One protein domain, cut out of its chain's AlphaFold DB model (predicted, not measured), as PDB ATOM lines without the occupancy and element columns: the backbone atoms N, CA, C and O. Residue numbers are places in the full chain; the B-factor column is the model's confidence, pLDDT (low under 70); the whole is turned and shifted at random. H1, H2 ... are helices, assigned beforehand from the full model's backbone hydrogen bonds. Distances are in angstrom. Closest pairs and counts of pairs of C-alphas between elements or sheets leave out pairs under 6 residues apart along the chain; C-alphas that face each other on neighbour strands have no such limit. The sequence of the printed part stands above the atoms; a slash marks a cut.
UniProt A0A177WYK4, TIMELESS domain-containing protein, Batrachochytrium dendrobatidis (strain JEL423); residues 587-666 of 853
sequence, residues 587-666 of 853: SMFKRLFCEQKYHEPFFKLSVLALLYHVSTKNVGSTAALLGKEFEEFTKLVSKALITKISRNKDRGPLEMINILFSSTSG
ATOM      1  N   SER A 587     339.509 374.079 213.776       89.00
ATOM      2  CA  SER A 587     340.542 374.780 214.549       89.00
ATOM      3  C   SER A 587     340.355 376.294 214.456       89.00
ATOM      4  O   SER A 587     340.279 376.967 215.486       89.00
ATOM      5  N   MET A 588     340.178 376.832 213.245       88.62
ATOM      6  CA  MET A 588     339.949 378.265 213.062       88.62
ATOM      7  C   MET A 588     338.628 378.730 213.689       88.62
ATOM      8  O   MET A 588     338.590 379.773 214.340       88.62
ATOM      9  N   PHE A 589     337.548 377.959 213.553       89.81
ATOM     10  CA  PHE A 589     336.266 378.281 214.183       89.81
ATOM     11  C   PHE A 589     336.356 378.296 215.710       89.81
ATOM     12  O   PHE A 589     335.889 379.248 216.335       89.81
ATOM     13  N   LYS A 590     337.024 377.304 216.312       87.75
ATOM     14  CA  LYS A 590     337.296 377.273 217.755       87.75
ATOM     15  C   LYS A 590     338.146 378.475 218.188       87.75
ATOM     16  O   LYS A 590     337.827 379.085 219.202       87.75
ATOM     17  N   ARG A 591     339.157 378.888 217.413       86.00
ATOM     18  CA  ARG A 591     339.966 380.091 217.714       86.00
ATOM     19  C   ARG A 591     339.138 381.373 217.683       86.00
ATOM     20  O   ARG A 591     339.162 382.141 218.641       86.00
ATOM     21  N   LEU A 592     338.367 381.594 216.619       86.12
ATOM     22  CA  LEU A 592     337.531 382.794 216.494       86.12
ATOM     23  C   LEU A 592     336.460 382.857 217.590       86.12
ATOM     24  O   LEU A 592     336.238 383.913 218.182       86.12
ATOM     25  N   PHE A 593     335.822 381.725 217.881       86.25
ATOM     26  CA  PHE A 593     334.708 381.676 218.816       86.25
ATOM     27  C   PHE A 593     335.152 381.647 220.285       86.25
ATOM     28  O   PHE A 593     334.602 382.377 221.104       86.25
ATOM     29  N   CYS A 594     336.131 380.808 220.640       85.44
ATOM     30  CA  CYS A 594     336.547 380.598 222.029       85.44
ATOM     31  C   CYS A 594     337.672 381.544 222.465       85.44
ATOM     32  O   CYS A 594     337.603 382.083 223.566       85.44
ATOM     33  N   GLU A 595     338.700 381.752 221.631       82.56
ATOM     34  CA  GLU A 595     339.870 382.562 222.012       82.56
ATOM     35  C   GLU A 595     339.609 384.064 221.806       82.56
ATOM     36  O   GLU A 595     339.859 384.859 222.709       82.56
ATOM     37  N   GLN A 596     339.060 384.452 220.648       81.50
ATOM     38  CA  GLN A 596     338.809 385.860 220.292       81.50
ATOM     39  C   GLN A 596     337.428 386.380 220.723       81.50
ATOM     40  O   GLN A 596     337.149 387.567 220.574       81.50
ATOM     41  N   LYS A 597     336.552 385.509 221.249       83.06
ATOM     42  CA  LYS A 597     335.164 385.834 221.640       83.06
ATOM     43  C   LYS A 597     334.347 386.508 220.521       83.06
ATOM     44  O   LYS A 597     333.408 387.260 220.786       83.06
ATOM     45  N   TYR A 598     334.679 386.233 219.258       81.62
ATOM     46  CA  TYR A 598     334.000 386.812 218.100       81.62
ATOM     47  C   TYR A 598     332.779 385.965 217.725       81.62
ATOM     48  O   TYR A 598     332.824 385.109 216.841       81.62
ATOM     49  N   HIS A 599     331.688 386.162 218.466       81.38
ATOM     50  CA  HIS A 599     330.512 385.291 218.399       81.38
ATOM     51  C   HIS A 599     329.518 385.649 217.278       81.38
ATOM     52  O   HIS A 599     328.848 384.764 216.751       81.38
ATOM     53  N   GLU A 600     329.415 386.923 216.896       79.81
ATOM     54  CA  GLU A 600     328.280 387.446 216.112       79.81
ATOM     55  C   GLU A 600     328.086 386.806 214.726       79.81
ATOM     56  O   GLU A 600     326.959 386.412 214.421       79.81
ATOM     57  N   PRO A 601     329.128 386.587 213.896       80.06
ATOM     58  CA  PRO A 601     328.923 385.975 212.581       80.06
ATOM     59  C   PRO A 601     328.502 384.504 212.642       80.06
ATOM     60  O   PRO A 601     327.888 384.011 211.698       80.06
ATOM     61  N   PHE A 602     328.821 383.799 213.733       83.81
ATOM     62  CA  PHE A 602     328.430 382.398 213.925       83.81
ATOM     63  C   PHE A 602     326.951 382.244 214.277       83.81
ATOM     64  O   PHE A 602     326.395 381.163 214.099       83.81
ATOM     65  N   PHE A 603     326.306 383.315 214.744       82.56
ATOM     66  CA  PHE A 603     324.878 383.317 215.047       82.56
ATOM     67  C   PHE A 603     323.997 383.457 213.809       82.56
ATOM     68  O   PHE A 603     322.799 383.226 213.912       82.56
ATOM     69  N   LYS A 604     324.561 383.776 212.636       82.31
ATOM     70  CA  LYS A 604     323.794 383.889 211.391       82.31
ATOM     71  C   LYS A 604     323.113 382.572 211.037       82.31
ATOM     72  O   LYS A 604     323.748 381.513 211.046       82.31
ATOM     73  N   LEU A 605     321.848 382.647 210.617       81.12
ATOM     74  CA  LEU A 605     321.045 381.459 210.305       81.12
ATOM     75  C   LEU A 605     321.697 380.576 209.230       81.12
ATOM     76  O   LEU A 605     321.683 379.354 209.335       81.12
ATOM     77  N   SER A 606     322.320 381.190 208.222       80.75
ATOM     78  CA  SER A 606     323.015 380.476 207.144       80.75
ATOM     79  C   SER A 606     324.205 379.647 207.640       80.75
ATOM     80  O   SER A 606     324.451 378.559 207.118       80.75
ATOM     81  N   VAL A 607     324.922 380.132 208.658       83.12
ATOM     82  CA  VAL A 607     326.057 379.435 209.279       83.12
ATOM     83  C   VAL A 607     325.551 378.314 210.181       83.12
ATOM     84  O   VAL A 607     326.033 377.189 210.076       83.12
ATOM     85  N   LEU A 608     324.529 378.578 211.000       83.06
ATOM     86  CA  LEU A 608     323.914 377.573 211.872       83.06
ATOM     87  C   LEU A 608     323.293 376.415 211.080       83.06
ATOM     88  O   LEU A 608     323.525 375.252 211.412       83.06
ATOM     89  N   ALA A 609     322.563 376.717 210.004       81.50
ATOM     90  CA  ALA A 609     321.984 375.708 209.121       81.50
ATOM     91  C   ALA A 609     323.071 374.832 208.480       81.50
ATOM     92  O   ALA A 609     322.915 373.615 208.383       81.50
ATOM     93  N   LEU A 610     324.197 375.435 208.089       81.81
ATOM     94  CA  LEU A 610     325.329 374.712 207.523       81.81
ATOM     95  C   LEU A 610     326.016 373.818 208.564       81.81
ATOM     96  O   LEU A 610     326.266 372.650 208.277       81.81
ATOM     97  N   LEU A 611     326.279 374.321 209.774       81.62
ATOM     98  CA  LEU A 611     326.857 373.533 210.872       81.62
ATOM     99  C   LEU A 611     325.954 372.354 211.266       81.62
ATOM    100  O   LEU A 611     326.434 371.237 211.478       81.62
ATOM    101  N   TYR A 612     324.637 372.572 211.288       80.75
ATOM    102  CA  TYR A 612     323.652 371.515 211.519       80.75
ATOM    103  C   TYR A 612     323.643 370.479 210.386       80.75
ATOM    104  O   TYR A 612     323.625 369.273 210.642       80.75
ATOM    105  N   HIS A 613     323.715 370.918 209.129       77.19
ATOM    106  CA  HIS A 613     323.784 370.028 207.966       77.19
ATOM    107  C   HIS A 613     325.035 369.147 207.978       77.19
ATOM    108  O   HIS A 613     324.951 367.948 207.731       77.19
ATOM    109  N   VAL A 614     326.190 369.721 208.322       77.25
ATOM    110  CA  VAL A 614     327.453 368.981 208.471       77.25
ATOM    111  C   VAL A 614     327.357 367.963 209.610       77.25
ATOM    112  O   VAL A 614     327.747 366.814 209.426       77.25
ATOM    113  N   SER A 615     326.768 368.349 210.747       72.06
ATOM    114  CA  SER A 615     326.604 367.471 211.915       72.06
ATOM    115  C   SER A 615     325.609 366.324 211.673       72.06
ATOM    116  O   SER A 615     325.751 365.249 212.248       72.06
ATOM    117  N   THR A 616     324.594 366.525 210.825       67.12
ATOM    118  CA  THR A 616     323.552 365.515 210.545       67.12
ATOM    119  C   THR A 616     323.891 364.578 209.388       67.12
ATOM    120  O   THR A 616     323.428 363.441 209.382       67.12
ATOM    121  N   LYS A 617     324.737 364.994 208.438       63.47
ATOM    122  CA  LYS A 617     325.209 364.166 207.311       63.47
ATOM    123  C   LYS A 617     326.283 363.129 207.677       63.47
ATOM    124  O   LYS A 617     326.947 362.600 206.788       63.47
ATOM    125  N   ASN A 618     326.463 362.822 208.960       55.53
ATOM    126  CA  ASN A 618     327.466 361.876 209.443       55.53
ATOM    127  C   ASN A 618     327.171 360.441 208.978       55.53
ATOM    128  O   ASN A 618     326.482 359.675 209.648       55.53
ATOM    129  N   VAL A 619     327.738 360.075 207.829       49.91
ATOM    130  CA  VAL A 619     327.668 358.735 207.245       49.91
ATOM    131  C   VAL A 619     329.082 358.228 206.961       49.91
ATOM    132  O   VAL A 619     329.735 358.695 206.034       49.91
ATOM    133  N   GLY A 620     329.516 357.233 207.743       49.62
ATOM    134  CA  GLY A 620     330.509 356.220 207.354       49.62
ATOM    135  C   GLY A 620     331.993 356.623 207.246       49.62
ATOM    136  O   GLY A 620     332.425 357.186 206.245       49.62
ATOM    137  N   SER A 621     332.805 356.140 208.204       50.94
ATOM    138  CA  SER A 621     334.285 356.242 208.315       50.94
ATOM    139  C   SER A 621     334.835 357.624 208.713       50.94
ATOM    140  O   SER A 621     334.068 358.570 208.701       50.94
ATOM    141  N   THR A 622     336.112 357.692 209.151       47.97
ATOM    142  CA  THR A 622     336.942 358.801 209.739       47.97
ATOM    143  C   THR A 622     336.344 360.217 209.879       47.97
ATOM    144  O   THR A 622     336.518 360.849 210.920       47.97
ATOM    145  N   ALA A 623     335.573 360.688 208.902       52.12
ATOM    146  CA  ALA A 623     334.586 361.761 209.021       52.12
ATOM    147  C   ALA A 623     333.609 361.618 210.213       52.12
ATOM    148  O   ALA A 623     333.094 362.619 210.690       52.12
ATOM    149  N   ALA A 624     333.388 360.416 210.757       58.25
ATOM    150  CA  ALA A 624     332.560 360.212 211.950       58.25
ATOM    151  C   ALA A 624     333.169 360.811 213.235       58.25
ATOM    152  O   ALA A 624     332.420 361.254 214.104       58.25
ATOM    153  N   LEU A 625     334.504 360.835 213.374       64.50
ATOM    154  CA  LEU A 625     335.163 361.453 214.533       64.50
ATOM    155  C   LEU A 625     335.092 362.981 214.424       64.50
ATOM    156  O   LEU A 625     334.638 363.650 215.345       64.50
ATOM    157  N   LEU A 626     335.441 363.513 213.251       68.81
ATOM    158  CA  LEU A 626     335.353 364.947 212.965       68.81
ATOM    159  C   LEU A 626     333.914 365.451 213.045       68.81
ATOM    160  O   LEU A 626     333.664 366.514 213.599       68.81
ATOM    161  N   GLY A 627     332.958 364.660 212.565       69.44
ATOM    162  CA  GLY A 627     331.533 364.938 212.674       69.44
ATOM    163  C   GLY A 627     331.068 365.118 214.118       69.44
ATOM    164  O   GLY A 627     330.262 366.008 214.376       69.44
ATOM    165  N   LYS A 628     331.612 364.340 215.067       75.69
ATOM    166  CA  LYS A 628     331.349 364.526 216.504       75.69
ATOM    167  C   LYS A 628     331.961 365.819 217.033       75.69
ATOM    168  O   LYS A 628     331.295 366.541 217.766       75.69
ATOM    169  N   GLU A 629     333.185 366.157 216.636       82.12
ATOM    170  CA  GLU A 629     333.802 367.419 217.066       82.12
ATOM    171  C   GLU A 629     333.063 368.651 216.510       82.12
ATOM    172  O   GLU A 629     332.935 369.670 217.194       82.12
ATOM    173  N   PHE A 630     332.543 368.563 215.279       82.38
ATOM    174  CA  PHE A 630     331.654 369.577 214.710       82.38
ATOM    175  C   PHE A 630     330.312 369.632 215.449       82.38
ATOM    176  O   PHE A 630     329.792 370.727 215.670       82.38
ATOM    177  N   GLU A 631     329.766 368.494 215.881       82.06
ATOM    178  CA  GLU A 631     328.545 368.442 216.692       82.06
ATOM    179  C   GLU A 631     328.750 369.124 218.056       82.06
ATOM    180  O   GLU A 631     327.928 369.942 218.473       82.06
ATOM    181  N   GLU A 632     329.866 368.849 218.735       85.38
ATOM    182  CA  GLU A 632     330.241 369.504 219.993       85.38
ATOM    183  C   GLU A 632     330.402 371.016 219.823       85.38
ATOM    184  O   GLU A 632     329.865 371.793 220.615       85.38
ATOM    185  N   PHE A 633     331.087 371.449 218.761       86.62
ATOM    186  CA  PHE A 633     331.212 372.869 218.448       86.62
ATOM    187  C   PHE A 633     329.847 373.507 218.157       86.62
ATOM    188  O   PHE A 633     329.548 374.586 218.667       86.62
ATOM    189  N   THR A 634     328.975 372.820 217.420       84.75
ATOM    190  CA  THR A 634     327.613 373.292 217.129       84.75
ATOM    191  C   THR A 634     326.786 373.438 218.409       84.75
ATOM    192  O   THR A 634     326.088 374.439 218.575       84.75
ATOM    193  N   LYS A 635     326.912 372.499 219.361       86.06
ATOM    194  CA  LYS A 635     326.298 372.594 220.699       86.06
ATOM    195  C   LYS A 635     326.843 373.774 221.507       86.06
ATOM    196  O   LYS A 635     326.095 374.420 222.237       86.06
ATOM    197  N   LEU A 636     328.135 374.072 221.384       86.69
ATOM    198  CA  LEU A 636     328.765 375.211 222.053       86.69
ATOM    199  C   LEU A 636     328.211 376.535 221.498       86.69
ATOM    200  O   LEU A 636     327.770 377.389 222.271       86.69
ATOM    201  N   VAL A 637     328.155 376.675 220.170       85.44
ATOM    202  CA  VAL A 637     327.596 377.859 219.500       85.44
ATOM    203  C   VAL A 637     326.118 378.045 219.854       85.44
ATOM    204  O   VAL A 637     325.714 379.154 220.207       85.44
ATOM    205  N   SER A 638     325.314 376.976 219.834       83.88
ATOM    206  CA  SER A 638     323.890 377.060 220.178       83.88
ATOM    207  C   SER A 638     323.665 377.416 221.649       83.88
ATOM    208  O   SER A 638     322.842 378.280 221.949       83.88
ATOM    209  N   LYS A 639     324.446 376.848 222.579       85.50
ATOM    210  CA  LYS A 639     324.388 377.209 224.005       85.50
ATOM    211  C   LYS A 639     324.738 378.679 224.233       85.50
ATOM    212  O   LYS A 639     324.074 379.351 225.024       85.50
ATOM    213  N   ALA A 640     325.758 379.192 223.549       82.00
ATOM    214  CA  ALA A 640     326.148 380.597 223.638       82.00
ATOM    215  C   ALA A 640     325.072 381.534 223.070       82.00
ATOM    216  O   ALA A 640     324.777 382.552 223.695       82.00
ATOM    217  N   LEU A 641     324.439 381.163 221.952       80.69
ATOM    218  CA  LEU A 641     323.315 381.902 221.379       80.69
ATOM    219  C   LEU A 641     322.134 381.962 222.356       80.69
ATOM    220  O   LEU A 641     321.648 383.045 222.668       80.69
ATOM    221  N   ILE A 642     321.721 380.811 222.896       81.50
ATOM    222  CA  ILE A 642     320.625 380.724 223.874       81.50
ATOM    223  C   ILE A 642     320.947 381.561 225.114       81.50
ATOM    224  O   ILE A 642     320.081 382.265 225.627       81.50
ATOM    225  N   THR A 643     322.197 381.529 225.577       80.62
ATOM    226  CA  THR A 643     322.642 382.342 226.717       80.62
ATOM    227  C   THR A 643     322.578 383.840 226.407       80.62
ATOM    228  O   THR A 643     322.189 384.610 227.283       80.62
ATOM    229  N   LYS A 644     322.927 384.268 225.183       75.12
ATOM    230  CA  LYS A 644     322.845 385.677 224.758       75.12
ATOM    231  C   LYS A 644     321.388 386.158 224.723       75.12
ATOM    232  O   LYS A 644     321.062 387.133 225.397       75.12
ATOM    233  N   ILE A 645     320.506 385.376 224.096       73.62
ATOM    234  CA  ILE A 645     319.061 385.654 224.016       73.62
ATOM    235  C   ILE A 645     318.420 385.679 225.413       73.62
ATOM    236  O   ILE A 645     317.612 386.550 225.713       73.62
ATOM    237  N   SER A 646     318.805 384.752 226.298       72.56
ATOM    238  CA  SER A 646     318.221 384.641 227.646       72.56
ATOM    239  C   SER A 646     318.691 385.734 228.614       72.56
ATOM    240  O   SER A 646     317.995 386.021 229.588       72.56
ATOM    241  N   ARG A 647     319.873 386.326 228.390       68.62
ATOM    242  CA  ARG A 647     320.420 387.405 229.233       68.62
ATOM    243  C   ARG A 647     319.819 388.772 228.906       68.62
ATOM    244  O   ARG A 647     319.613 389.562 229.820       68.62
ATOM    245  N   ASN A 648     319.504 389.033 227.640       63.16
ATOM    246  CA  ASN A 648     318.965 390.313 227.184       63.16
ATOM    247  C   ASN A 648     317.442 390.222 226.988       63.16
ATOM    248  O   ASN A 648     316.981 390.077 225.861       63.16
ATOM    249  N   LYS A 649     316.643 390.314 228.060       57.53
ATOM    250  CA  LYS A 649     315.171 390.169 227.973       57.53
ATOM    251  C   LYS A 649     314.492 391.193 227.047       57.53
ATOM    252  O   LYS A 649     313.562 390.817 226.344       57.53
ATOM    253  N   ASP A 650     315.006 392.424 226.976       56.81
ATOM    254  CA  ASP A 650     314.400 393.501 226.170       56.81
ATOM    255  C   ASP A 650     314.933 393.558 224.724       56.81
ATOM    256  O   ASP A 650     314.217 393.945 223.805       56.81
ATOM    257  N   ARG A 651     316.185 393.131 224.489       59.06
ATOM    258  CA  ARG A 651     316.808 393.076 223.145       59.06
ATOM    259  C   ARG A 651     316.768 391.687 222.496       59.06
ATOM    260  O   ARG A 651     317.075 391.567 221.316       59.06
ATOM    261  N   GLY A 652     316.366 390.646 223.223       61.72
ATOM    262  CA  GLY A 652     316.300 389.262 222.745       61.72
ATOM    263  C   GLY A 652     315.466 389.067 221.467       61.72
ATOM    264  O   GLY A 652     315.948 388.403 220.547       61.72
ATOM    265  N   PRO A 653     314.272 389.683 221.333       66.38
ATOM    266  CA  PRO A 653     313.490 389.613 220.095       66.38
ATOM    267  C   PRO A 653     314.190 390.279 218.897       66.38
ATOM    268  O   PRO A 653     314.139 389.761 217.783       66.38
ATOM    269  N   LEU A 654     314.900 391.391 219.124       65.94
ATOM    270  CA  LEU A 654     315.691 392.080 218.096       65.94
ATOM    271  C   LEU A 654     316.920 391.258 217.687       65.94
ATOM    272  O   LEU A 654     317.274 391.214 216.513       65.94
ATOM    273  N   GLU A 655     317.546 390.549 218.629       65.75
ATOM    274  CA  GLU A 655     318.636 389.617 218.331       65.75
ATOM    275  C   GLU A 655     318.169 388.449 217.445       65.75
ATOM    276  O   GLU A 655     318.901 388.060 216.537       65.75
ATOM    277  N   MET A 656     316.939 387.945 217.620       67.50
ATOM    278  CA  MET A 656     316.343 386.943 216.719       67.50
ATOM    279  C   MET A 656     316.187 387.446 215.279       67.50
ATOM    280  O   MET A 656     316.372 386.677 214.337       67.50
ATOM    281  N   ILE A 657     315.885 388.732 215.100       70.81
ATOM    282  CA  ILE A 657     315.805 389.362 213.778       70.81
ATOM    283  C   ILE A 657     317.218 389.578 213.213       70.81
ATOM    284  O   ILE A 657     317.476 389.264 212.052       70.81
ATOM    285  N   ASN A 658     318.173 390.010 214.039       69.31
ATOM    286  CA  ASN A 658     319.568 390.216 213.632       69.31
ATOM    287  C   ASN A 658     320.284 388.924 213.196       69.31
ATOM    288  O   ASN A 658     321.246 388.987 212.439       69.31
ATOM    289  N   ILE A 659     319.808 387.746 213.611       74.38
ATOM    290  CA  ILE A 659     320.290 386.439 213.122       74.38
ATOM    291  C   ILE A 659     320.010 386.235 211.619       74.38
ATOM    292  O   ILE A 659     320.735 385.489 210.947       74.38
ATOM    293  N   LEU A 660     318.968 386.880 211.083       67.00
ATOM    294  CA  LEU A 660     318.557 386.762 209.680       67.00
ATOM    295  C   LEU A 660     319.323 387.718 208.755       67.00
ATOM    296  O   LEU A 660     319.512 387.397 207.580       67.00
ATOM    297  N   PHE A 661     319.795 388.857 209.268       63.72
ATOM    298  CA  PHE A 661     320.403 389.924 208.470       63.72
ATOM    299  C   PHE A 661     321.907 390.082 208.733       63.72
ATOM    300  O   PHE A 661     322.439 389.699 209.772       63.72
ATOM    301  N   SER A 662     322.646 390.637 207.769       55.78
ATOM    302  CA  SER A 662     324.036 391.034 208.002       55.78
ATOM    303  C   SER A 662     324.077 392.311 208.833       55.78
ATOM    304  O   SER A 662     323.571 393.336 208.386       55.78
ATOM    305  N   SER A 663     324.716 392.266 210.002       53.06
ATOM    306  CA  SER A 663     325.079 393.469 210.749       53.06
ATOM    307  C   SER A 663     325.975 394.350 209.877       53.06
ATOM    308  O   SER A 663     327.102 393.968 209.557       53.06
ATOM    309  N   THR A 664     325.490 395.522 209.472       42.53
ATOM    310  CA  THR A 664     326.333 396.573 208.903       42.53
ATOM    311  C   THR A 664     327.406 396.937 209.926       42.53
ATOM    312  O   THR A 664     327.134 397.090 211.117       42.53
ATOM    313  N   SER A 665     328.648 397.054 209.462       39.12
ATOM    314  CA  SER A 665     329.867 397.221 210.265       39.12
ATOM    315  C   SER A 665     329.896 398.446 211.196       39.12
ATOM    316  O   SER A 665     330.833 398.567 211.972       39.12
ATOM    317  N   GLY A 666     328.879 399.313 211.169       34.75
ATOM    318  CA  GLY A 666     328.696 400.408 212.129       34.75
ATOM    319  C   GLY A 666     328.039 400.012 213.459       34.75
ATOM    320  O   GLY A 666     328.056 400.803 214.391       34.75
TER     321      GLY A 666
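This is residues 587 to 666 of the 853 residues of the protein "TIMELESS domain-containing protein" of Batrachochytrium dendrobatidis (strain JEL423) (UniProt A0A177WYK4). One long helix, H4, makes most of the length of this elongated domain, and H3 folds back beside the first part of it as a helical hairpin. H1 lies near another side of H4 without clearly touching it, little H2 sits on the chain between H1 and H3, and short H5 makes a corner with H4 near its last residues, with an unnamed tail, residues 659 to 666, after it. The printed part has 80 residues with five named helices, H1 to H5 in order along the chain, and no named strand; the class is all helix. It is only just compact, close to loose, with a radius of gyration of the C-alphas of 14.0 A, and the C-alphas span 45 by 23 by 23 A.

Find C-alpha 587 at (340.542, 374.780, 214.549); from there H1 runs through residues 587 to 595, 10.8 A from first to last C-alpha. Next come H2, residues 600 to 603, 5.5 A, and H3, residues 605 to 616, 16.1 A. Look for C-alpha 623 at (334.586, 361.761, 209.021), where H4, residues 623 to 647, begins; it runs 35.6 A to C-alpha 647 at (320.420, 387.405, 229.233). H5, residues 652 to 658, is 9.7 A long and ends at C-alpha 658, (319.568, 390.216, 213.632).

Start from H4, the hub, which touches H2, H3 and H5. H1 is close to H4 but not clearly touching, the C-alphas of Lys 590 and Phe 633 being the closest at 7.5 A; the two run the same way at a shallow tilt of 25 degrees. H2 and H4 only just touch, with 3 pairs of C-alphas within 8 A, and H4 does so with residues 637 to 641 alone; the closest C-alphas are those of Phe 603 and Leu 641, 6.7 A apart. H3 and H4 form the hairpin and touch, H4 with residues 627 to 634 alone; their closest C-alphas, of Ser 615 and Glu 631, are 5.2 A apart. They run opposite ways at a tilt of 38 degrees, only just steep. H5 touches H4 at its residues 644 to 646 alone, with the C-alphas of Ile 645 and Gly 652 closest at 4.7 A, opposite ways at a steep tilt of 54 degrees. H1 and H3 are apart, and so are H3 and H5. In H1, H3, H4 and H5 every O i to N i+4 pair is within hydrogen-bond range; H2 is too short for such a pair.

The two C-alphas farthest apart, of Ser 621 and Asp 650, are 45.9 A from each other. The printed part has no cut and no long link. Residues 646 to 651, of which 646 and 647 belong to H4, stand free. The model's mean pLDDT over the printed part is 73.1; look for values under 70 at residues 616 to 627, 647 to 656, 658 and 660 to 666.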